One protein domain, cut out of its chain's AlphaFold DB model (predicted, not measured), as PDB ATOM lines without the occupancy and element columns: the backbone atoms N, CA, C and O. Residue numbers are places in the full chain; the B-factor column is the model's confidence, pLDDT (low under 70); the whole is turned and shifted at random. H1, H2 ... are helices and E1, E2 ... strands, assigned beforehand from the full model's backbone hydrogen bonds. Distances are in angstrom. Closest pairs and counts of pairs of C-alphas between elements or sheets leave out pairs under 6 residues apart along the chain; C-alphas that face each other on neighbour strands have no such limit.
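This is residues 50 to 190 of the 284 residues of an uncharacterized protein of Escherichia coli (UniProt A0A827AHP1). Two strongly twisted sheets lie face to face as a sandwich, E4, E5, E2, E7, E10 and E9 in one and E3, E6, E1 and E8 in the other, with short helix H1 near one end of the long axis and H2 near the opposite end. The chain winds over both sheets as a jelly roll, one long hairpin of four nested antiparallel pairs: E1 with E8, E2 with E7, E3 with E6, E4 with E5. The printed part has 141 residues, with two named helices and ten named strands in the order E1 H1 E2 H2 E3 E4 E5 E6 E7 E8 E9 E10. Both sheets are antiparallel, and the class is mostly strand. The whole is compact, with a radius of gyration of the C-alphas of 14.2 A and spans of 44 by 31 by 26 A.

Start at the larger sheet, which runs E4, residues 105 to 107, E5, residues 116 to 120, E2, residues 72 to 78, E7, residues 148 to 155, E10, residues 185 to 189, and E9, residues 180 to 182. Its edge strands are E4 and E9, and from edge to edge the strands' lines turn by 112 degrees. Look between E2 and E7, antiparallel at 162 degrees, for N 75 and O 152, 2.8 A apart and within hydrogen-bond range. Likewise within range are N 118 of E5 and O 74 of E2 at 3.0 A, and N 151 of E7 and O 186 of E10 at 3.0 A. E4 and E5 form a hairpin, with N 106 and O 117 at 2.8 A, and so do E9 and E10, with N 182 and O 185 at 2.9 A. The other sheet runs E3, residues 90 to 98, E6, residues 130 to 140, E1, residues 50 to 59, and E8, residues 168 to 173. Here N 136 of E6 and O 93 of E3 are 2.8 A apart, N 54 of E1 and O 135 of E6 2.8 A, and N 57 of E1 and O 170 of E8 2.8 A. E3 bends by 61 degrees at residue 93. Where the sheets face each other, they are 7.7 A centre to centre, with their strands at 34 degrees. Across the sandwich, the closest C-alphas of E3 and E5 are those of Ser 92 and Lys 116, 5.9 A apart, and those of E8 and E10 are Val 173 and Ala 188, 6.3 A apart. H1, residues 64 to 69, is on the larger sheet at a height of 9.1 A; it lies over none of its strands, but only just, with 2 of its C-alphas falling on E2. H2, residues 79 to 82, only grazes both sheets; its closest C-alphas to E7 are those of Ala 79 and Asp 148, 5.6 A. Every O i to N i+4 pair in H1 is within hydrogen-bond range, while H2 is too short for such a pair.

Find C-alpha 50 at (-31.689, -2.028, 80.030); from there E1 runs 28.0 A to C-alpha 59 at (-23.485, 20.911, 93.785). E6, the longest strand, covers 30.3 A, E3 23.2 A, E7 21.1 A, E2 19.6 A and E8 16.2 A. The last strand, E10, ends at C-alpha 189, (-34.414, 2.520, 93.348).

The two C-alphas farthest apart are those of Asn 125 and Ala 145, 45.5 A. The printed part has no cut. Look at residues 156 to 167 for the long link, from E7 to E8. The mean pLDDT of the printed part is 75.0, and 43 residues are under 70, among them residues 81 to 91, 107 to 115 and 140 to 146.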
ATOM      1  N   ARG A  50     -30.751  -3.156  79.952       67.50
ATOM      2  CA  ARG A  50     -31.689  -2.028  80.030       67.50
ATOM      3  C   ARG A  50     -30.946  -0.715  79.971       67.50
ATOM      4  O   ARG A  50     -29.876  -0.599  80.554       67.50
ATOM      5  N   THR A  51     -31.526   0.255  79.277       74.88
ATOM      6  CA  THR A  51     -31.049   1.637  79.284       74.88
ATOM      7  C   THR A  51     -31.909   2.461  80.229       74.88
ATOM      8  O   THR A  51     -33.132   2.359  80.165       74.88
ATOM      9  N   TYR A  52     -31.263   3.252  81.077       78.50
ATOM     10  CA  TYR A  52     -31.885   4.190  82.005       78.50
ATOM     11  C   TYR A  52     -31.462   5.610  81.645       78.50
ATOM     12  O   TYR A  52     -30.289   5.834  81.328       78.50
ATOM     13  N   SER A  53     -32.393   6.556  81.719       84.69
ATOM     14  CA  SER A  53     -32.123   7.981  81.515       84.69
ATOM     15  C   SER A  53     -31.868   8.641  82.861       84.69
ATOM     16  O   SER A  53     -32.738   8.641  83.728       84.69
ATOM     17  N   VAL A  54     -30.664   9.174  83.048       88.56
ATOM     18  CA  VAL A  54     -30.223   9.837  84.275       88.56
ATOM     19  C   VAL A  54     -30.126  11.332  84.022       88.56
ATOM     20  O   VAL A  54     -29.375  11.767  83.147       88.56
ATOM     21  N   HIS A  55     -30.839  12.095  84.844       92.38
ATOM     22  CA  HIS A  55     -30.747  13.547  84.917       92.38
ATOM     23  C   HIS A  55     -30.304  13.915  86.327       92.38
ATOM     24  O   HIS A  55     -31.058  13.707  87.279       92.38
ATOM     25  N   ALA A  56     -29.088  14.435  86.479       92.62
ATOM     26  CA  ALA A  56     -28.527  14.769  87.785       92.62
ATOM     27  C   ALA A  56     -27.939  16.180  87.814       92.62
ATOM     28  O   ALA A  56     -27.262  16.604  86.880       92.62
ATOM     29  N   GLN A  57     -28.167  16.880  88.919       91.94
ATOM     30  CA  GLN A  57     -27.510  18.126  89.282       91.94
ATOM     31  C   GLN A  57     -26.680  17.888  90.539       91.94
ATOM     32  O   GLN A  57     -27.188  17.364  91.528       91.94
ATOM     33  N   ILE A  58     -25.401  18.243  90.490       90.25
ATOM     34  CA  ILE A  58     -24.424  17.962  91.541       90.25
ATOM     35  C   ILE A  58     -23.790  19.290  91.951       90.25
ATOM     36  O   ILE A  58     -23.085  19.927  91.166       90.25
ATOM     37  N   ASP A  59     -24.055  19.712  93.183       88.25
ATOM     38  CA  ASP A  59     -23.485  20.911  93.785       88.25
ATOM     39  C   ASP A  59     -22.260  20.531  94.626       88.25
ATOM     40  O   ASP A  59     -22.366  19.919  95.692       88.25
ATOM     41  N   VAL A  60     -21.080  20.902  94.124       85.31
ATOM     42  CA  VAL A  60     -19.783  20.709  94.797       85.31
ATOM     43  C   VAL A  60     -19.216  22.007  95.373       85.31
ATOM     44  O   VAL A  60     -18.098  22.013  95.892       85.31
ATOM     45  N   THR A  61     -19.965  23.114  95.322       83.06
ATOM     46  CA  THR A  61     -19.477  24.457  95.689       83.06
ATOM     47  C   THR A  61     -19.033  24.571  97.147       83.06
ATOM     48  O   THR A  61     -18.237  25.444  97.493       83.06
ATOM     49  N   ARG A  62     -19.518  23.674  98.012       79.94
ATOM     50  CA  ARG A  62     -19.231  23.651  99.453       79.94
ATOM     51  C   ARG A  62     -18.190  22.598  99.850       79.94
ATOM     52  O   ARG A  62     -17.852  22.497 101.035       79.94
ATOM     53  N   SER A  63     -17.670  21.824  98.893       81.62
ATOM     54  CA  SER A  63     -16.749  20.715  99.159       81.62
ATOM     55  C   SER A  63     -15.283  21.146  99.109       81.62
ATOM     56  O   SER A  63     -14.672  21.237  98.047       81.62
ATOM     57  N   ALA A  64     -14.668  21.357 100.277       77.56
ATOM     58  CA  ALA A  64     -13.268  21.788 100.382       77.56
ATOM     59  C   ALA A  64     -12.268  20.811  99.729       77.56
ATOM     60  O   ALA A  64     -11.214  21.230  99.245       77.56
ATOM     61  N   ALA A  65     -12.584  19.516  99.714       77.00
ATOM     62  CA  ALA A  65     -11.722  18.492  99.138       77.00
ATOM     63  C   ALA A  65     -11.719  18.543  97.609       77.00
ATOM     64  O   ALA A  65     -10.641  18.631  97.020       77.00
ATOM     65  N   VAL A  66     -12.910  18.615  96.994       76.50
ATOM     66  CA  VAL A  66     -13.046  18.891  95.555       76.50
ATOM     67  C   VAL A  66     -12.310  20.181  95.223       76.50
ATOM     68  O   VAL A  66     -11.510  20.208  94.292       76.50
ATOM     69  N   ILE A  67     -12.481  21.206  96.067       70.56
ATOM     70  CA  ILE A  67     -11.916  22.524  95.815       70.56
ATOM     71  C   ILE A  67     -10.393  22.547  95.772       70.56
ATOM     72  O   ILE A  67      -9.825  23.131  94.852       70.56
ATOM     73  N   SER A  68      -9.745  21.934  96.757       64.75
ATOM     74  CA  SER A  68      -8.314  22.130  97.019       64.75
ATOM     75  C   SER A  68      -7.390  21.112  96.357       64.75
ATOM     76  O   SER A  68      -6.213  21.414  96.168       64.75
ATOM     77  N   LYS A  69      -7.881  19.911  96.029       67.62
ATOM     78  CA  LYS A  69      -7.039  18.818  95.516       67.62
ATOM     79  C   LYS A  69      -7.259  18.492  94.041       67.62
ATOM     80  O   LYS A  69      -6.337  17.972  93.416       67.62
ATOM     81  N   GLY A  70      -8.439  18.783  93.483       67.06
ATOM     82  CA  GLY A  70      -8.842  18.214  92.193       67.06
ATOM     83  C   GLY A  70      -8.834  16.676  92.222       67.06
ATOM     84  O   GLY A  70      -8.783  16.069  93.291       67.06
ATOM     85  N   GLY A  71      -8.895  16.027  91.057       77.06
ATOM     86  CA  GLY A  71      -8.810  14.559  90.966       77.06
ATOM     87  C   GLY A  71     -10.081  13.812  91.382       77.06
ATOM     88  O   GLY A  71     -10.047  12.597  91.560       77.06
ATOM     89  N   TYR A  72     -11.200  14.526  91.507       85.31
ATOM     90  CA  TYR A  72     -12.521  13.949  91.740       85.31
ATOM     91  C   TYR A  72     -13.265  13.751  90.424       85.31
ATOM     92  O   TYR A  72     -13.017  14.454  89.445       85.31
ATOM     93  N   GLY A  73     -14.194  12.803  90.397       87.62
ATOM     94  CA  GLY A  73     -15.008  12.527  89.223       87.62
ATOM     95  C   GLY A  73     -16.424  12.119  89.574       87.62
ATOM     96  O   GLY A  73     -16.674  11.555  90.642       87.62
ATOM     97  N   VAL A  74     -17.335  12.398  88.646       88.56
ATOM     98  CA  VAL A  74     -18.718  11.922  88.692       88.56
ATOM     99  C   VAL A  74     -18.793  10.556  88.022       88.56
ATOM    100  O   VAL A  74     -18.312  10.377  86.902       88.56
ATOM    101  N   TYR A  75     -19.424   9.609  88.706       87.19
ATOM    102  CA  TYR A  75     -19.674   8.247  88.262       87.19
ATOM    103  C   TYR A  75     -21.170   7.992  88.231       87.19
ATOM    104  O   TYR A  75     -21.890   8.336  89.166       87.19
ATOM    105  N   ILE A  76     -21.632   7.351  87.162       86.25
ATOM    106  CA  ILE A  76     -23.031   6.959  87.009       86.25
ATOM    107  C   ILE A  76     -23.069   5.502  86.549       86.25
ATOM    108  O   ILE A  76     -22.512   5.176  85.497       86.25
ATOM    109  N   PHE A  77     -23.681   4.627  87.349       83.00
ATOM    110  CA  PHE A  77     -23.681   3.174  87.127       83.00
ATOM    111  C   PHE A  77     -24.891   2.480  87.768       83.00
ATOM    112  O   PHE A  77     -25.589   3.069  88.594       83.00
ATOM    113  N   VAL A  78     -25.116   1.205  87.426       81.38
ATOM    114  CA  VAL A  78     -26.109   0.348  88.090       81.38
ATOM    115  C   VAL A  78     -25.410  -0.643  89.024       81.38
ATOM    116  O   VAL A  78     -24.637  -1.499  88.593       81.38
ATOM    117  N   ALA A  79     -25.684  -0.554  90.328       78.19
ATOM    118  CA  ALA A  79     -24.917  -1.259  91.360       78.19
ATOM    119  C   ALA A  79     -24.918  -2.792  91.197       78.19
ATOM    120  O   ALA A  79     -23.872  -3.433  91.314       78.19
ATOM    121  N   ASN A  80     -26.074  -3.381  90.874       70.75
ATOM    122  CA  ASN A  80     -26.209  -4.833  90.704       70.75
ATOM    123  C   ASN A  80     -25.580  -5.339  89.393       70.75
ATOM    124  O   ASN A  80     -25.196  -6.503  89.294       70.75
ATOM    125  N   ALA A  81     -25.426  -4.470  88.390       68.44
ATOM    126  CA  ALA A  81     -24.799  -4.849  87.131       68.44
ATOM    127  C   ALA A  81     -23.292  -5.094  87.313       68.44
ATOM    128  O   ALA A  81     -22.774  -6.105  86.832       68.44
ATOM    129  N   ARG A  82     -22.600  -4.246  88.088       63.59
ATOM    130  CA  ARG A  82     -21.156  -4.365  88.382       63.59
ATOM    131  C   ARG A  82     -20.744  -5.709  88.986       63.59
ATOM    132  O   ARG A  82     -19.661  -6.216  88.704       63.59
ATOM    133  N   THR A  83     -21.590  -6.305  89.820       60.56
ATOM    134  CA  THR A  83     -21.278  -7.568  90.508       60.56
ATOM    135  C   THR A  83     -21.588  -8.805  89.662       60.56
ATOM    136  O   THR A  83     -21.218  -9.914  90.044       60.56
ATOM    137  N   SER A  84     -22.212  -8.632  88.491       54.72
ATOM    138  CA  SER A  84     -22.692  -9.733  87.645       54.72
ATOM    139  C   SER A  84     -21.625 -10.396  86.766       54.72
ATOM    140  O   SER A  84     -21.899 -11.421  86.145       54.72
ATOM    141  N   GLY A  85     -20.409  -9.840  86.699       49.56
ATOM    142  CA  GLY A  85     -19.300 -10.406  85.919       49.56
ATOM    143  C   GLY A  85     -19.410 -10.233  84.397       49.56
ATOM    144  O   GLY A  85     -18.572 -10.775  83.678       49.56
ATOM    145  N   SER A  86     -20.401  -9.481  83.897       52.09
ATOM    146  CA  SER A  86     -20.519  -9.104  82.480       52.09
ATOM    147  C   SER A  86     -19.400  -8.140  82.073       52.09
ATOM    148  O   SER A  86     -19.162  -7.146  82.754       52.09
ATOM    149  N   SER A  87     -18.749  -8.381  80.929       47.47
ATOM    150  CA  SER A  87     -17.725  -7.477  80.373       47.47
ATOM    151  C   SER A  87     -18.283  -6.123  79.911       47.47
ATOM    152  O   SER A  87     -17.516  -5.192  79.693       47.47
ATOM    153  N   ASN A  88     -19.613  -6.001  79.797       50.88
ATOM    154  CA  ASN A  88     -20.334  -4.783  79.423       50.88
ATOM    155  C   ASN A  88     -21.413  -4.443  80.466       50.88
ATOM    156  O   ASN A  88     -22.554  -4.136  80.104       50.88
ATOM    157  N   SER A  89     -21.090  -4.574  81.758       51.50
ATOM    158  CA  SER A  89     -22.069  -4.406  82.838       51.50
ATOM    159  C   SER A  89     -22.758  -3.045  82.811       51.50
ATOM    160  O   SER A  89     -23.946  -2.992  83.089       51.50
ATOM    161  N   ASP A  90     -22.041  -1.987  82.422       61.69
ATOM    162  CA  ASP A  90     -22.531  -0.614  82.327       61.69
ATOM    163  C   ASP A  90     -21.868   0.095  81.139       61.69
ATOM    164  O   ASP A  90     -20.644   0.220  81.086       61.69
ATOM    165  N   LEU A  91     -22.672   0.576  80.190       65.38
ATOM    166  CA  LEU A  91     -22.242   1.471  79.117       65.38
ATOM    167  C   LEU A  91     -22.934   2.820  79.287       65.38
ATOM    168  O   LEU A  91     -24.145   2.915  79.105       65.38
ATOM    169  N   SER A  92     -22.167   3.867  79.571       70.06
ATOM    170  CA  SER A  92     -22.712   5.219  79.732       70.06
ATOM    171  C   SER A  92     -22.513   6.050  78.459       70.06
ATOM    172  O   SER A  92     -21.408   6.146  77.915       70.06
ATOM    173  N   VAL A  93     -23.571   6.693  77.977       69.19
ATOM    174  CA  VAL A  93     -23.567   7.607  76.827       69.19
ATOM    175  C   VAL A  93     -24.207   8.919  77.254       69.19
ATOM    176  O   VAL A  93     -25.263   8.914  77.867       69.19
ATOM    177  N   GLY A  94     -23.566  10.042  76.949       73.81
ATOM    178  CA  GLY A  94     -24.010  11.358  77.399       73.81
ATOM    179  C   GLY A  94     -22.855  12.180  77.948       73.81
ATOM    180  O   GLY A  94     -21.683  11.842  77.736       73.81
ATOM    181  N   GLN A  95     -23.197  13.265  78.634       82.75
ATOM    182  CA  GLN A  95     -22.239  14.283  79.040       82.75
ATOM    183  C   GLN A  95     -22.606  14.875  80.398       82.75
ATOM    184  O   GLN A  95     -23.774  15.131  80.680       82.75
ATOM    185  N   CYS A  96     -21.582  15.141  81.207       85.06
ATOM    186  CA  CYS A  96     -21.668  16.088  82.306       85.06
ATOM    187  C   CYS A  96     -21.062  17.426  81.877       85.06
ATOM    188  O   CYS A  96     -20.022  17.467  81.212       85.06
ATOM    189  N   ILE A  97     -21.721  18.511  82.257       85.75
ATOM    190  CA  ILE A  97     -21.360  19.889  81.944       85.75
ATOM    191  C   ILE A  97     -21.179  20.629  83.267       85.75
ATOM    192  O   ILE A  97     -22.037  20.549  84.142       85.75
ATOM    193  N   MET A  98     -20.080  21.364  83.400       85.44
ATOM    194  CA  MET A  98     -19.830  22.287  84.505       85.44
ATOM    195  C   MET A  98     -19.732  23.698  83.933       85.44
ATOM    196  O   MET A  98     -18.958  23.925  83.007       85.44
ATOM    197  N   ASP A  99     -20.536  24.632  84.445       78.50
ATOM    198  CA  ASP A  99     -20.523  26.042  84.012       78.50
ATOM    199  C   ASP A  99     -20.644  26.234  82.485       78.50
ATOM    200  O   ASP A  99     -20.016  27.102  81.881       78.50
ATOM    201  N   GLY A 100     -21.444  25.384  81.832       76.19
ATOM    202  CA  GLY A 100     -21.631  25.396  80.376       76.19
ATOM    203  C   GLY A 100     -20.510  24.721  79.575       76.19
ATOM    204  O   GLY A 100     -20.617  24.637  78.352       76.19
ATOM    205  N   MET A 101     -19.470  24.198  80.232       80.00
ATOM    206  CA  MET A 101     -18.366  23.482  79.596       80.00
ATOM    207  C   MET A 101     -18.464  21.957  79.792       80.00
ATOM    208  O   MET A 101     -18.604  21.482  80.921       80.00
ATOM    209  N   PRO A 102     -18.360  21.171  78.706       81.88
ATOM    210  CA  PRO A 102     -18.209  19.721  78.751       81.88
ATOM    211  C   PRO A 102     -17.063  19.246  79.656       81.88
ATOM    212  O   PRO A 102     -15.912  19.632  79.453       81.88
ATOM    213  N   LEU A 103     -17.352  18.348  80.598       81.81
ATOM    214  CA  LEU A 103     -16.314  17.668  81.372       81.81
ATOM    215  C   LEU A 103     -15.642  16.566  80.546       81.81
ATOM    216  O   LEU A 103     -16.293  15.862  79.761       81.81
ATOM    217  N   ALA A 104     -14.337  16.391  80.757       81.75
ATOM    218  CA  ALA A 104     -13.569  15.310  80.152       81.75
ATOM    219  C   ALA A 104     -14.027  13.961  80.720       81.75
ATOM    220  O   ALA A 104     -14.145  13.803  81.932       81.75
ATOM    221  N   ALA A 105     -14.278  12.984  79.847       78.31
ATOM    222  CA  ALA A 105     -14.695  11.648  80.253       78.31
ATOM    223  C   ALA A 105     -13.551  10.643  80.093       78.31
ATOM    224  O   ALA A 105     -12.914  10.584  79.039       78.31
ATOM    225  N   ARG A 106     -13.337   9.805  81.107       73.75
ATOM    226  CA  ARG A 106     -12.435   8.649  81.056       73.75
ATOM    227  C   ARG A 106     -13.224   7.360  81.216       73.75
ATOM    228  O   ARG A 106     -14.220   7.317  81.932       73.75
ATOM    229  N   ILE A 107     -12.786   6.314  80.525       69.94
ATOM    230  CA  ILE A 107     -13.296   4.954  80.712       69.94
ATOM    231  C   ILE A 107     -12.313   4.256  81.644       69.94
ATOM    232  O   ILE A 107     -11.124   4.191  81.323       69.94
ATOM    233  N   LEU A 108     -12.783   3.757  82.787       63.41
ATOM    234  CA  LEU A 108     -11.934   2.931  83.641       63.41
ATOM    235  C   LEU A 108     -11.710   1.571  82.977       63.41
ATOM    236  O   LEU A 108     -12.648   0.908  82.541       63.41
ATOM    237  N   SER A 109     -10.444   1.182  82.840       49.00
ATOM    238  CA  SER A 109     -10.019   0.023  82.052       49.00
ATOM    239  C   SER A 109      -9.851  -1.264  82.867       49.00
ATOM    240  O   SER A 109      -9.380  -2.265  82.328       49.00
ATOM    241  N   ASP A 110     -10.211  -1.281  84.150       52.25
ATOM    242  CA  ASP A 110     -10.076  -2.432  85.047       52.25
ATOM    243  C   ASP A 110     -11.185  -3.486  84.828       52.25
ATOM    244  O   ASP A 110     -11.917  -3.899  85.714       52.25
ATOM    245  N   SER A 111     -11.249  -4.002  83.600       39.50
ATOM    246  CA  SER A 111     -11.728  -5.333  83.174       39.50
ATOM    247  C   SER A 111     -13.129  -5.846  83.554       39.50
ATOM    248  O   SER A 111     -13.485  -6.936  83.103       39.50
ATOM    249  N   ARG A 112     -13.969  -5.113  84.296       44.25
ATOM    250  CA  ARG A 112     -15.379  -5.507  84.538       44.25
ATOM    251  C   ARG A 112     -16.406  -4.382  84.457       44.25
ATOM    252  O   ARG A 112     -17.594  -4.670  84.509       44.25
ATOM    253  N   SER A 113     -15.987  -3.136  84.262       52.88
ATOM    254  CA  SER A 113     -16.909  -1.998  84.260       52.88
ATOM    255  C   SER A 113     -16.514  -1.000  83.179       52.88
ATOM    256  O   SER A 113     -15.624  -0.186  83.387       52.88
ATOM    257  N   GLY A 114     -17.211  -1.008  82.037       51.69
ATOM    258  CA  GLY A 114     -17.141   0.035  80.997       51.69
ATOM    259  C   GLY A 114     -17.691   1.401  81.446       51.69
ATOM    260  O   GLY A 114     -18.191   2.181  80.632       51.69
ATOM    261  N   THR A 115     -17.629   1.683  82.749       65.94
ATOM    262  CA  THR A 115     -18.178   2.866  83.397       65.94
ATOM    263  C   THR A 115     -17.372   4.095  82.990       65.94
ATOM    264  O   THR A 115     -16.142   4.120  83.093       65.94
ATOM    265  N   LYS A 116     -18.083   5.134  82.543       75.62
ATOM    266  CA  LYS A 116     -17.489   6.447  82.297       75.62
ATOM    267  C   LYS A 116     -17.418   7.266  83.574       75.62
ATOM    268  O   LYS A 116     -18.307   7.203  84.421       75.62
ATOM    269  N   VAL A 117     -16.370   8.070  83.635       84.00
ATOM    270  CA  VAL A 117     -16.051   8.978  84.729       84.00
ATOM    271  C   VAL A 117     -15.856  10.356  84.145       84.00
ATOM    272  O   VAL A 117     -14.996  10.518  83.282       84.00
ATOM    273  N   TRP A 118     -16.629  11.336  84.599       87.31
ATOM    274  CA  TRP A 118     -16.440  12.726  84.190       87.31
ATOM    275  C   TRP A 118     -15.563  13.434  85.207       87.31
ATOM    276  O   TRP A 118     -15.934  13.556  86.373       87.31
ATOM    277  N   GLU A 119     -14.385  13.860  84.766       87.19
ATOM    278  CA  GLU A 119     -13.387  14.481  85.625       87.19
ATOM    279  C   GLU A 119     -13.815  15.888  86.008       87.19
ATOM    280  O   GLU A 119     -14.140  16.709  85.150       87.19
ATOM    281  N   ILE A 120     -13.772  16.167  87.305       86.44
ATOM    282  CA  ILE A 120     -13.960  17.505  87.839       86.44
ATOM    283  C   ILE A 120     -12.582  18.182  87.817       86.44
ATOM    284  O   ILE A 120     -11.682  17.744  88.546       86.44
ATOM    285  N   PRO A 121     -12.372  19.209  86.971       78.56
ATOM    286  CA  PRO A 121     -11.096  19.911  86.925       78.56
ATOM    287  C   PRO A 121     -10.844  20.619  88.262       78.56
ATOM    288  O   PRO A 121     -11.804  21.014  88.915       78.56
ATOM    289  N   PRO A 122      -9.585  20.810  88.690       72.81
ATOM    290  CA  PRO A 122      -9.302  21.699  89.808       72.81
ATOM    291  C   PRO A 122      -9.786  23.120  89.478       72.81
ATOM    292  O   PRO A 122      -9.751  23.547  88.326       72.81
ATOM    293  N   SER A 123     -10.232  23.871  90.480       72.00
ATOM    294  CA  SER A 123     -10.618  25.263  90.292       72.00
ATOM    295  C   SER A 123      -9.398  26.140  90.422       72.00
ATOM    296  O   SER A 123      -8.798  26.247  91.491       72.00
ATOM    297  N   ASP A 124      -9.107  26.845  89.341       61.19
ATOM    298  CA  ASP A 124      -8.018  27.811  89.294       61.19
ATOM    299  C   ASP A 124      -8.288  29.048  90.176       61.19
ATOM    300  O   ASP A 124      -7.363  29.789  90.493       61.19
ATOM    301  N   ASN A 125      -9.540  29.274  90.613       59.72
ATOM    302  CA  ASN A 125      -9.967  30.483  91.337       59.72
ATOM    303  C   ASN A 125     -10.890  30.215  92.547       59.72
ATOM    304  O   ASN A 125     -11.562  31.130  93.032       59.72
ATOM    305  N   GLY A 126     -10.992  28.968  93.019       57.09
ATOM    306  CA  GLY A 126     -11.868  28.579  94.137       57.09
ATOM    307  C   GLY A 126     -13.375  28.681  93.858       57.09
ATOM    308  O   GLY A 126     -14.178  28.547  94.779       57.09
ATOM    309  N   ARG A 127     -13.777  28.918  92.605       59.53
ATOM    310  CA  ARG A 127     -15.173  28.868  92.154       59.53
ATOM    311  C   ARG A 127     -15.395  27.573  91.385       59.53
ATOM    312  O   ARG A 127     -14.710  27.336  90.392       59.53
ATOM    313  N   TYR A 128     -16.327  26.763  91.866       68.88
ATOM    314  CA  TYR A 128     -16.888  25.637  91.129       68.88
ATOM    315  C   TYR A 128     -18.347  25.923  90.835       68.88
ATOM    316  O   TYR A 128     -19.021  26.592  91.622       68.88
ATOM    317  N   GLY A 129     -18.801  25.398  89.708       73.00
ATOM    318  CA  GLY A 129     -20.181  25.445  89.283       73.00
ATOM    319  C   GLY A 129     -21.014  24.267  89.745       73.00
ATOM    320  O   GLY A 129     -20.516  23.250  90.234       73.00
ATOM    321  N   LEU A 130     -22.310  24.406  89.492       88.00
ATOM    322  CA  LEU A 130     -23.240  23.292  89.439       88.00
ATOM    323  C   LEU A 130     -22.858  22.387  88.258       88.00
ATOM    324  O   LEU A 130     -22.708  22.864  87.130       88.00
ATOM    325  N   ILE A 131     -22.711  21.089  88.513       90.75
ATOM    326  CA  ILE A 131     -22.527  20.096  87.454       90.75
ATOM    327  C   ILE A 131     -23.900  19.568  87.069       90.75
ATOM    328  O   ILE A 131     -24.644  19.108  87.932       90.75
ATOM    329  N   THR A 132     -24.207  19.573  85.779       91.06
ATOM    330  CA  THR A 132     -25.410  18.934  85.237       91.06
ATOM    331  C   THR A 132     -24.993  17.750  84.384       91.06
ATOM    332  O   THR A 132     -24.138  17.890  83.513       91.06
ATOM    333  N   CYS A 133     -25.585  16.589  84.630       89.06
ATOM    334  CA  CYS A 133     -25.337  15.365  83.886       89.06
ATOM    335  C   CYS A 133     -26.631  14.868  83.248       89.06
ATOM    336  O   CYS A 133     -27.601  14.588  83.952       89.06
ATOM    337  N   ASP A 134     -26.580  14.687  81.931       85.94
ATOM    338  CA  ASP A 134     -27.621  14.047  81.133       85.94
ATOM    339  C   ASP A 134     -27.006  12.811  80.475       85.94
ATOM    340  O   ASP A 134     -26.197  12.902  79.541       85.94
ATOM    341  N   VAL A 135     -27.314  11.639  81.032       84.31
ATOM    342  CA  VAL A 135     -26.618  10.391  80.707       84.31
ATOM    343  C   VAL A 135     -27.606   9.246  80.555       84.31
ATOM    344  O   VAL A 135     -28.389   8.952  81.449       84.31
ATOM    345  N   ALA A 136     -27.504   8.531  79.442       76.81
ATOM    346  CA  ALA A 136     -28.099   7.221  79.266       76.81
ATOM    347  C   ALA A 136     -27.113   6.145  79.746       76.81
ATOM    348  O   ALA A 136     -26.006   6.036  79.212       76.81
ATOM    349  N   ILE A 137     -27.499   5.342  80.736       76.75
ATOM    350  CA  ILE A 137     -26.712   4.191  81.194       76.75
ATOM    351  C   ILE A 137     -27.375   2.897  80.739       76.75
ATOM    352  O   ILE A 137     -28.513   2.611  81.095       76.75
ATOM    353  N   THR A 138     -26.677   2.103  79.937       72.88
ATOM    354  CA  THR A 138     -27.127   0.774  79.533       72.88
ATOM    355  C   THR A 138     -26.464  -0.277  80.406       72.88
ATOM    356  O   THR A 138     -25.281  -0.562  80.222       72.88
ATOM    357  N   ALA A 139     -27.226  -0.880  81.313       71.88
ATOM    358  CA  ALA A 139     -26.753  -1.955  82.166       71.88
ATOM    359  C   ALA A 139     -27.084  -3.330  81.580       71.88
ATOM    360  O   ALA A 139     -28.128  -3.492  80.951       71.88
ATOM    361  N   SER A 140     -26.219  -4.321  81.789       65.69
ATOM    362  CA  SER A 140     -26.485  -5.732  81.482       65.69
ATOM    363  C   SER A 140     -26.028  -6.624  82.630       65.69
ATOM    364  O   SER A 140     -25.023  -6.323  83.271       65.69
ATOM    365  N   GLY A 141     -26.739  -7.717  82.908       60.53
ATOM    366  CA  GLY A 141     -26.357  -8.615  84.002       60.53
ATOM    367  C   GLY A 141     -27.514  -9.008  84.909       60.53
ATOM    368  O   GLY A 141     -28.686  -8.859  84.572       60.53
ATOM    369  N   ASN A 142     -27.177  -9.513  86.093       65.00
ATOM    370  CA  ASN A 142     -28.153  -9.722  87.155       65.00
ATOM    371  C   ASN A 142     -28.519  -8.372  87.793       65.00
ATOM    372  O   ASN A 142     -27.843  -7.910  88.704       65.00
ATOM    373  N   LEU A 143     -29.585  -7.735  87.309       66.44
ATOM    374  CA  LEU A 143     -30.029  -6.421  87.793       66.44
ATOM    375  C   LEU A 143     -30.813  -6.489  89.121       66.44
ATOM    376  O   LEU A 143     -31.040  -5.459  89.759       66.44
ATOM    377  N   GLY A 144     -31.180  -7.692  89.577       62.00
ATOM    378  CA  GLY A 144     -31.976  -7.911  90.784       62.00
ATOM    379  C   GLY A 144     -33.450  -7.494  90.654       62.00
ATOM    380  O   GLY A 144     -33.943  -7.146  89.581       62.00
ATOM    381  N   ALA A 145     -34.175  -7.550  91.777       61.31
ATOM    382  CA  ALA A 145     -35.585  -7.149  91.852       61.31
ATOM    383  C   ALA A 145     -35.788  -5.624  91.854       61.31
ATOM    384  O   ALA A 145     -36.859  -5.138  91.532       61.31
ATOM    385  N   TRP A 146     -34.769  -4.857  92.226       67.06
ATOM    386  CA  TRP A 146     -34.811  -3.398  92.222       67.06
ATOM    387  C   TRP A 146     -33.398  -2.927  91.891       67.06
ATOM    388  O   TRP A 146     -32.551  -2.915  92.789       67.06
ATOM    389  N   PRO A 147     -33.075  -2.669  90.609       74.94
ATOM    390  CA  PRO A 147     -31.781  -2.110  90.263       74.94
ATOM    391  C   PRO A 147     -31.628  -0.726  90.894       74.94
ATOM    392  O   PRO A 147     -32.466   0.161  90.723       74.94
ATOM    393  N   ASP A 148     -30.529  -0.562  91.619       83.06
ATOM    394  CA  ASP A 148     -30.104   0.711  92.185       83.06
ATOM    395  C   ASP A 148     -29.238   1.423  91.132       83.06
ATOM    396  O   ASP A 148     -28.111   0.997  90.859       83.06
ATOM    397  N   ALA A 149     -29.773   2.483  90.520       86.62
ATOM    398  CA  ALA A 149     -28.976   3.410  89.723       86.62
ATOM    399  C   ALA A 149     -28.336   4.431  90.663       86.62
ATOM    400  O   ALA A 149     -29.008   5.012  91.520       86.62
ATOM    401  N   VAL A 150     -27.028   4.615  90.517       86.56
ATOM    402  CA  VAL A 150     -26.209   5.371  91.459       86.56
ATOM    403  C   VAL A 150     -25.516   6.506  90.729       86.56
ATOM    404  O   VAL A 150     -24.868   6.284  89.708       86.56
ATOM    405  N   VAL A 151     -25.637   7.708  91.290       89.25
ATOM    406  CA  VAL A 151     -24.763   8.843  90.991       89.25
ATOM    407  C   VAL A 151     -23.800   8.985  92.160       89.25
ATOM    408  O   VAL A 151     -24.221   9.138  93.306       89.25
ATOM    409  N   GLU A 152     -22.508   8.900  91.879       87.56
ATOM    410  CA  GLU A 152     -21.445   8.923  92.877       87.56
ATOM    411  C   GLU A 152     -20.399   9.976  92.527       87.56
ATOM    412  O   GLU A 152     -20.023  10.132  91.366       87.56
ATOM    413  N   VAL A 153     -19.891  10.670  93.544       87.06
ATOM    414  CA  VAL A 153     -18.690  11.501  93.426       87.06
ATOM    415  C   VAL A 153     -17.568  10.834  94.215       87.06
ATOM    416  O   VAL A 153     -17.732  10.559  95.403       87.06
ATOM    417  N   MET A 154     -16.430  10.571  93.569       83.88
ATOM    418  CA  MET A 154     -15.284   9.904  94.204       83.88
ATOM    419  C   MET A 154     -13.945  10.500  93.763       83.88
ATOM    420  O   MET A 154     -13.857  11.139  92.715       83.88
ATOM    421  N   ASP A 155     -12.895  10.256  94.551       82.75
ATOM    422  CA  ASP A 155     -11.506  10.467  94.128       82.75
ATOM    423  C   ASP A 155     -11.141   9.406  93.073       82.75
ATOM    424  O   ASP A 155     -11.195   8.203  93.342       82.75
ATOM    425  N   ILE A 156     -10.779   9.855  91.869       77.44
ATOM    426  CA  ILE A 156     -10.519   8.997  90.703       77.44
ATOM    427  C   ILE A 156      -9.251   8.152  90.903       77.44
ATOM    428  O   ILE A 156      -9.152   7.059  90.351       77.44
ATOM    429  N   ASN A 157      -8.285   8.629  91.692       74.00
ATOM    430  CA  ASN A 157      -6.997   7.961  91.882       74.00
ATOM    431  C   ASN A 157      -6.992   7.008  93.080       74.00
ATOM    432  O   ASN A 157      -6.194   6.073  93.114       74.00
ATOM    433  N   GLN A 158      -7.841   7.256  94.079       66.44
ATOM    434  CA  GLN A 158      -7.862   6.466  95.313       66.44
ATOM    435  C   GLN A 158      -9.027   5.480  95.394       66.44
ATOM    436  O   GLN A 158      -9.003   4.613  96.264       66.44
ATOM    437  N   GLY A 159     -10.041   5.591  94.524       57.66
ATOM    438  CA  GLY A 159     -11.172   4.654  94.457       57.66
ATOM    439  C   GLY A 159     -12.033   4.585  95.729       57.66
ATOM    440  O   GLY A 159     -12.934   3.756  95.818       57.66
ATOM    441  N   TYR A 160     -11.765   5.447  96.715       56.38
ATOM    442  CA  TYR A 160     -12.448   5.510  98.003       56.38
ATOM    443  C   TYR A 160     -12.752   6.963  98.390       56.38
ATOM    444  O   TYR A 160     -12.006   7.890  98.082       56.38
ATOM    445  N   LEU A 161     -13.856   7.130  99.127       56.16
ATOM    446  CA  LEU A 161     -14.560   8.371  99.500       56.16
ATOM    447  C   LEU A 161     -13.785   9.343 100.425       56.16
ATOM    448  O   LEU A 161     -14.399  10.130 101.150       56.16
ATOM    449  N   SER A 162     -12.454   9.274 100.498       55.91
ATOM    450  CA  SER A 162     -11.710   9.978 101.545       55.91
ATOM    451  C   SER A 162     -11.777  11.512 101.380       55.91
ATOM    452  O   SER A 162     -11.366  12.083 100.372       55.91
ATOM    453  N   GLY A 163     -12.337  12.191 102.392       61.75
ATOM    454  CA  GLY A 163     -12.349  13.658 102.521       61.75
ATOM    455  C   GLY A 163     -13.518  14.422 101.878       61.75
ATOM    456  O   GLY A 163     -13.566  15.640 102.003       61.75
ATOM    457  N   LEU A 164     -14.469  13.753 101.228       73.31
ATOM    458  CA  LEU A 164     -15.399  14.357 100.259       73.31
ATOM    459  C   LEU A 164     -16.608  15.156 100.814       73.31
ATOM    460  O   LEU A 164     -17.695  15.040 100.297       73.31
ATOM    461  N   THR A 165     -16.529  15.986 101.847       76.38
ATOM    462  CA  THR A 165     -17.743  16.561 102.494       76.38
ATOM    463  C   THR A 165     -18.556  17.578 101.666       76.38
ATOM    464  O   THR A 165     -18.041  18.178 100.728       76.38
ATOM    465  N   ASN A 166     -19.823  17.813 102.061       81.62
ATOM    466  CA  ASN A 166     -20.715  18.875 101.552       81.62
ATOM    467  C   ASN A 166     -20.983  18.852 100.033       81.62
ATOM    468  O   ASN A 166     -20.855  19.881  99.370       81.62
ATOM    469  N   VAL A 167     -21.352  17.688  99.501       83.12
ATOM    470  CA  VAL A 167     -21.824  17.534  98.120       83.12
ATOM    471  C   VAL A 167     -23.321  17.261  98.145       83.12
ATOM    472  O   VAL A 167     -23.747  16.308  98.802       83.12
ATOM    473  N   ASP A 168     -24.100  18.060  97.419       86.56
ATOM    474  CA  ASP A 168     -25.522  17.786  97.210       86.56
ATOM    475  C   ASP A 168     -25.743  17.235  95.808       86.56
ATOM    476  O   ASP A 168     -25.166  17.724  94.838       86.56
ATOM    477  N   VAL A 169     -26.613  16.236  95.691       88.94
ATOM    478  CA  VAL A 169     -27.056  15.718  94.399       88.94
ATOM    479  C   VAL A 169     -28.569  15.681  94.388       88.94
ATOM    480  O   VAL A 169     -29.206  15.159  95.305       88.94
ATOM    481  N   THR A 170     -29.145  16.224  93.329       90.00
ATOM    482  CA  THR A 170     -30.574  16.161  93.043       90.00
ATOM    483  C   THR A 170     -30.777  15.647  91.627       90.00
ATOM    484  O   THR A 170     -29.862  15.667  90.804       90.00
ATOM    485  N   GLY A 171     -31.970  15.137  91.338       89.00
ATOM    486  CA  GLY A 171     -32.274  14.608  90.017       89.00
ATOM    487  C   GLY A 171     -33.142  13.368  90.060       89.00
ATOM    488  O   GLY A 171     -33.782  13.063  91.071       89.00
ATOM    489  N   ASN A 172     -33.165  12.657  88.941       89.19
ATOM    490  CA  ASN A 172     -33.957  11.455  88.767       89.19
ATOM    491  C   ASN A 172     -33.287  10.460  87.813       89.19
ATOM    492  O   ASN A 172     -32.390  10.803  87.040       89.19
ATOM    493  N   VAL A 173     -33.753   9.217  87.891       87.88
ATOM    494  CA  VAL A 173     -33.465   8.171  86.916       87.88
ATOM    495  C   VAL A 173     -34.781   7.560  86.466       87.88
ATOM    496  O   VAL A 173     -35.521   7.064  87.312       87.88
ATOM    497  N   ASP A 174     -35.086   7.613  85.168       84.25
ATOM    498  CA  ASP A 174     -36.399   7.230  84.617       84.25
ATOM    499  C   ASP A 174     -37.548   7.790  85.485       84.25
ATOM    500  O   ASP A 174     -38.370   7.042  86.015       84.25
ATOM    501  N   GLU A 175     -37.531   9.106  85.738       84.25
ATOM    502  CA  GLU A 175     -38.516   9.828  86.571       84.25
ATOM    503  C   GLU A 175     -38.520   9.457  88.069       84.25
ATOM    504  O   GLU A 175     -39.186  10.112  88.873       84.25
ATOM    505  N   THR A 176     -37.721   8.474  88.491       87.00
ATOM    506  CA  THR A 176     -37.573   8.090  89.899       87.00
ATOM    507  C   THR A 176     -36.584   9.022  90.603       87.00
ATOM    508  O   THR A 176     -35.412   9.052  90.219       87.00
ATOM    509  N   PRO A 177     -36.986   9.763  91.655       88.56
ATOM    510  CA  PRO A 177     -36.098  10.715  92.317       88.56
ATOM    511  C   PRO A 177     -34.892  10.060  93.000       88.56
ATOM    512  O   PRO A 177     -35.018   9.052  93.705       88.56
ATOM    513  N   LEU A 178     -33.734  10.708  92.885       86.62
ATOM    514  CA  LEU A 178     -32.572  10.431  93.728       86.62
ATOM    515  C   LEU A 178     -32.885  10.910  95.151       86.62
ATOM    516  O   LEU A 178     -33.121  12.094  95.372       86.62
ATOM    517  N   SER A 179     -32.939  10.000  96.123       78.25
ATOM    518  CA  SER A 179     -33.365  10.363  97.490       78.25
ATOM    519  C   SER A 179     -32.667   9.596  98.608       78.25
ATOM    520  O   SER A 179     -32.725  10.004  99.767       78.25
ATOM    521  N   ARG A 180     -31.966   8.501  98.290       73.62
ATOM    522  CA  ARG A 180     -31.224   7.728  99.285       73.62
ATOM    523  C   ARG A 180     -29.739   8.079  99.228       73.62
ATOM    524  O   ARG A 180     -29.053   7.676  98.295       73.62
ATOM    525  N   TYR A 181     -29.274   8.795 100.249       71.56
ATOM    526  CA  TYR A 181     -27.871   9.162 100.459       71.56
ATOM    527  C   TYR A 181     -27.123   8.061 101.224       71.56
ATOM    528  O   TYR A 181     -27.544   7.664 102.314       71.56
ATOM    529  N   VAL A 182     -26.011   7.575 100.674       70.50
ATOM    530  CA  VAL A 182     -25.096   6.625 101.330       70.50
ATOM    531  C   VAL A 182     -23.674   7.170 101.210       70.50
ATOM    532  O   VAL A 182     -22.924   6.807 100.308       70.50
ATOM    533  N   GLY A 183     -23.307   8.111 102.085       74.31
ATOM    534  CA  GLY A 183     -22.122   8.937 101.817       74.31
ATOM    535  C   GLY A 183     -22.317   9.676 100.489       74.31
ATOM    536  O   GLY A 183     -23.438  10.017 100.162       74.31
ATOM    537  N   TYR A 184     -21.289   9.848  99.662       74.56
ATOM    538  CA  TYR A 184     -21.378  10.627  98.405       74.56
ATOM    539  C   TYR A 184     -22.018   9.882  97.227       74.56
ATOM    540  O   TYR A 184     -21.790  10.219  96.065       74.56
ATOM    541  N   GLN A 185     -22.810   8.860  97.542       80.19
ATOM    542  CA  GLN A 185     -23.600   8.078  96.609       80.19
ATOM    543  C   GLN A 185     -25.071   8.416  96.800       80.19
ATOM    544  O   GLN A 185     -25.611   8.337  97.907       80.19
ATOM    545  N   PHE A 186     -25.726   8.739  95.697       86.38
ATOM    546  CA  PHE A 186     -27.149   9.011  95.646       86.38
ATOM    547  C   PHE A 186     -27.809   7.950  94.792       86.38
ATOM    548  O   PHE A 186     -27.396   7.697  93.661       86.38
ATOM    549  N   ILE A 187     -28.818   7.308  95.369       85.81
ATOM    550  CA  ILE A 187     -29.406   6.102  94.805       85.81
ATOM    551  C   ILE A 187     -30.862   6.369  94.431       85.81
ATOM    552  O   ILE A 187     -31.656   6.832  95.260       85.81
ATOM    553  N   ALA A 188     -31.207   6.015  93.195       84.00
ATOM    554  CA  ALA A 188     -32.574   5.824  92.737       84.00
ATOM    555  C   ALA A 188     -32.860   4.319  92.681       84.00
ATOM    556  O   ALA A 188     -32.174   3.563  91.992       84.00
ATOM    557  N   ARG A 189     -33.885   3.885  93.423       83.06
ATOM    558  CA  ARG A 189     -34.414   2.520  93.348       83.06
ATOM    559  C   ARG A 189     -35.394   2.439  92.205       83.06
ATOM    560  O   ARG A 189     -36.531   2.878  92.348       83.06
ATOM    561  N   ILE A 190     -34.965   1.859  91.100       71.25
ATOM    562  CA  ILE A 190     -35.828   1.746  89.937       71.25
ATOM    563  C   ILE A 190     -36.618   0.446  90.086       71.25
ATOM    564  O   ILE A 190     -36.021  -0.595  90.385       71.25
TER     565      ILE A 190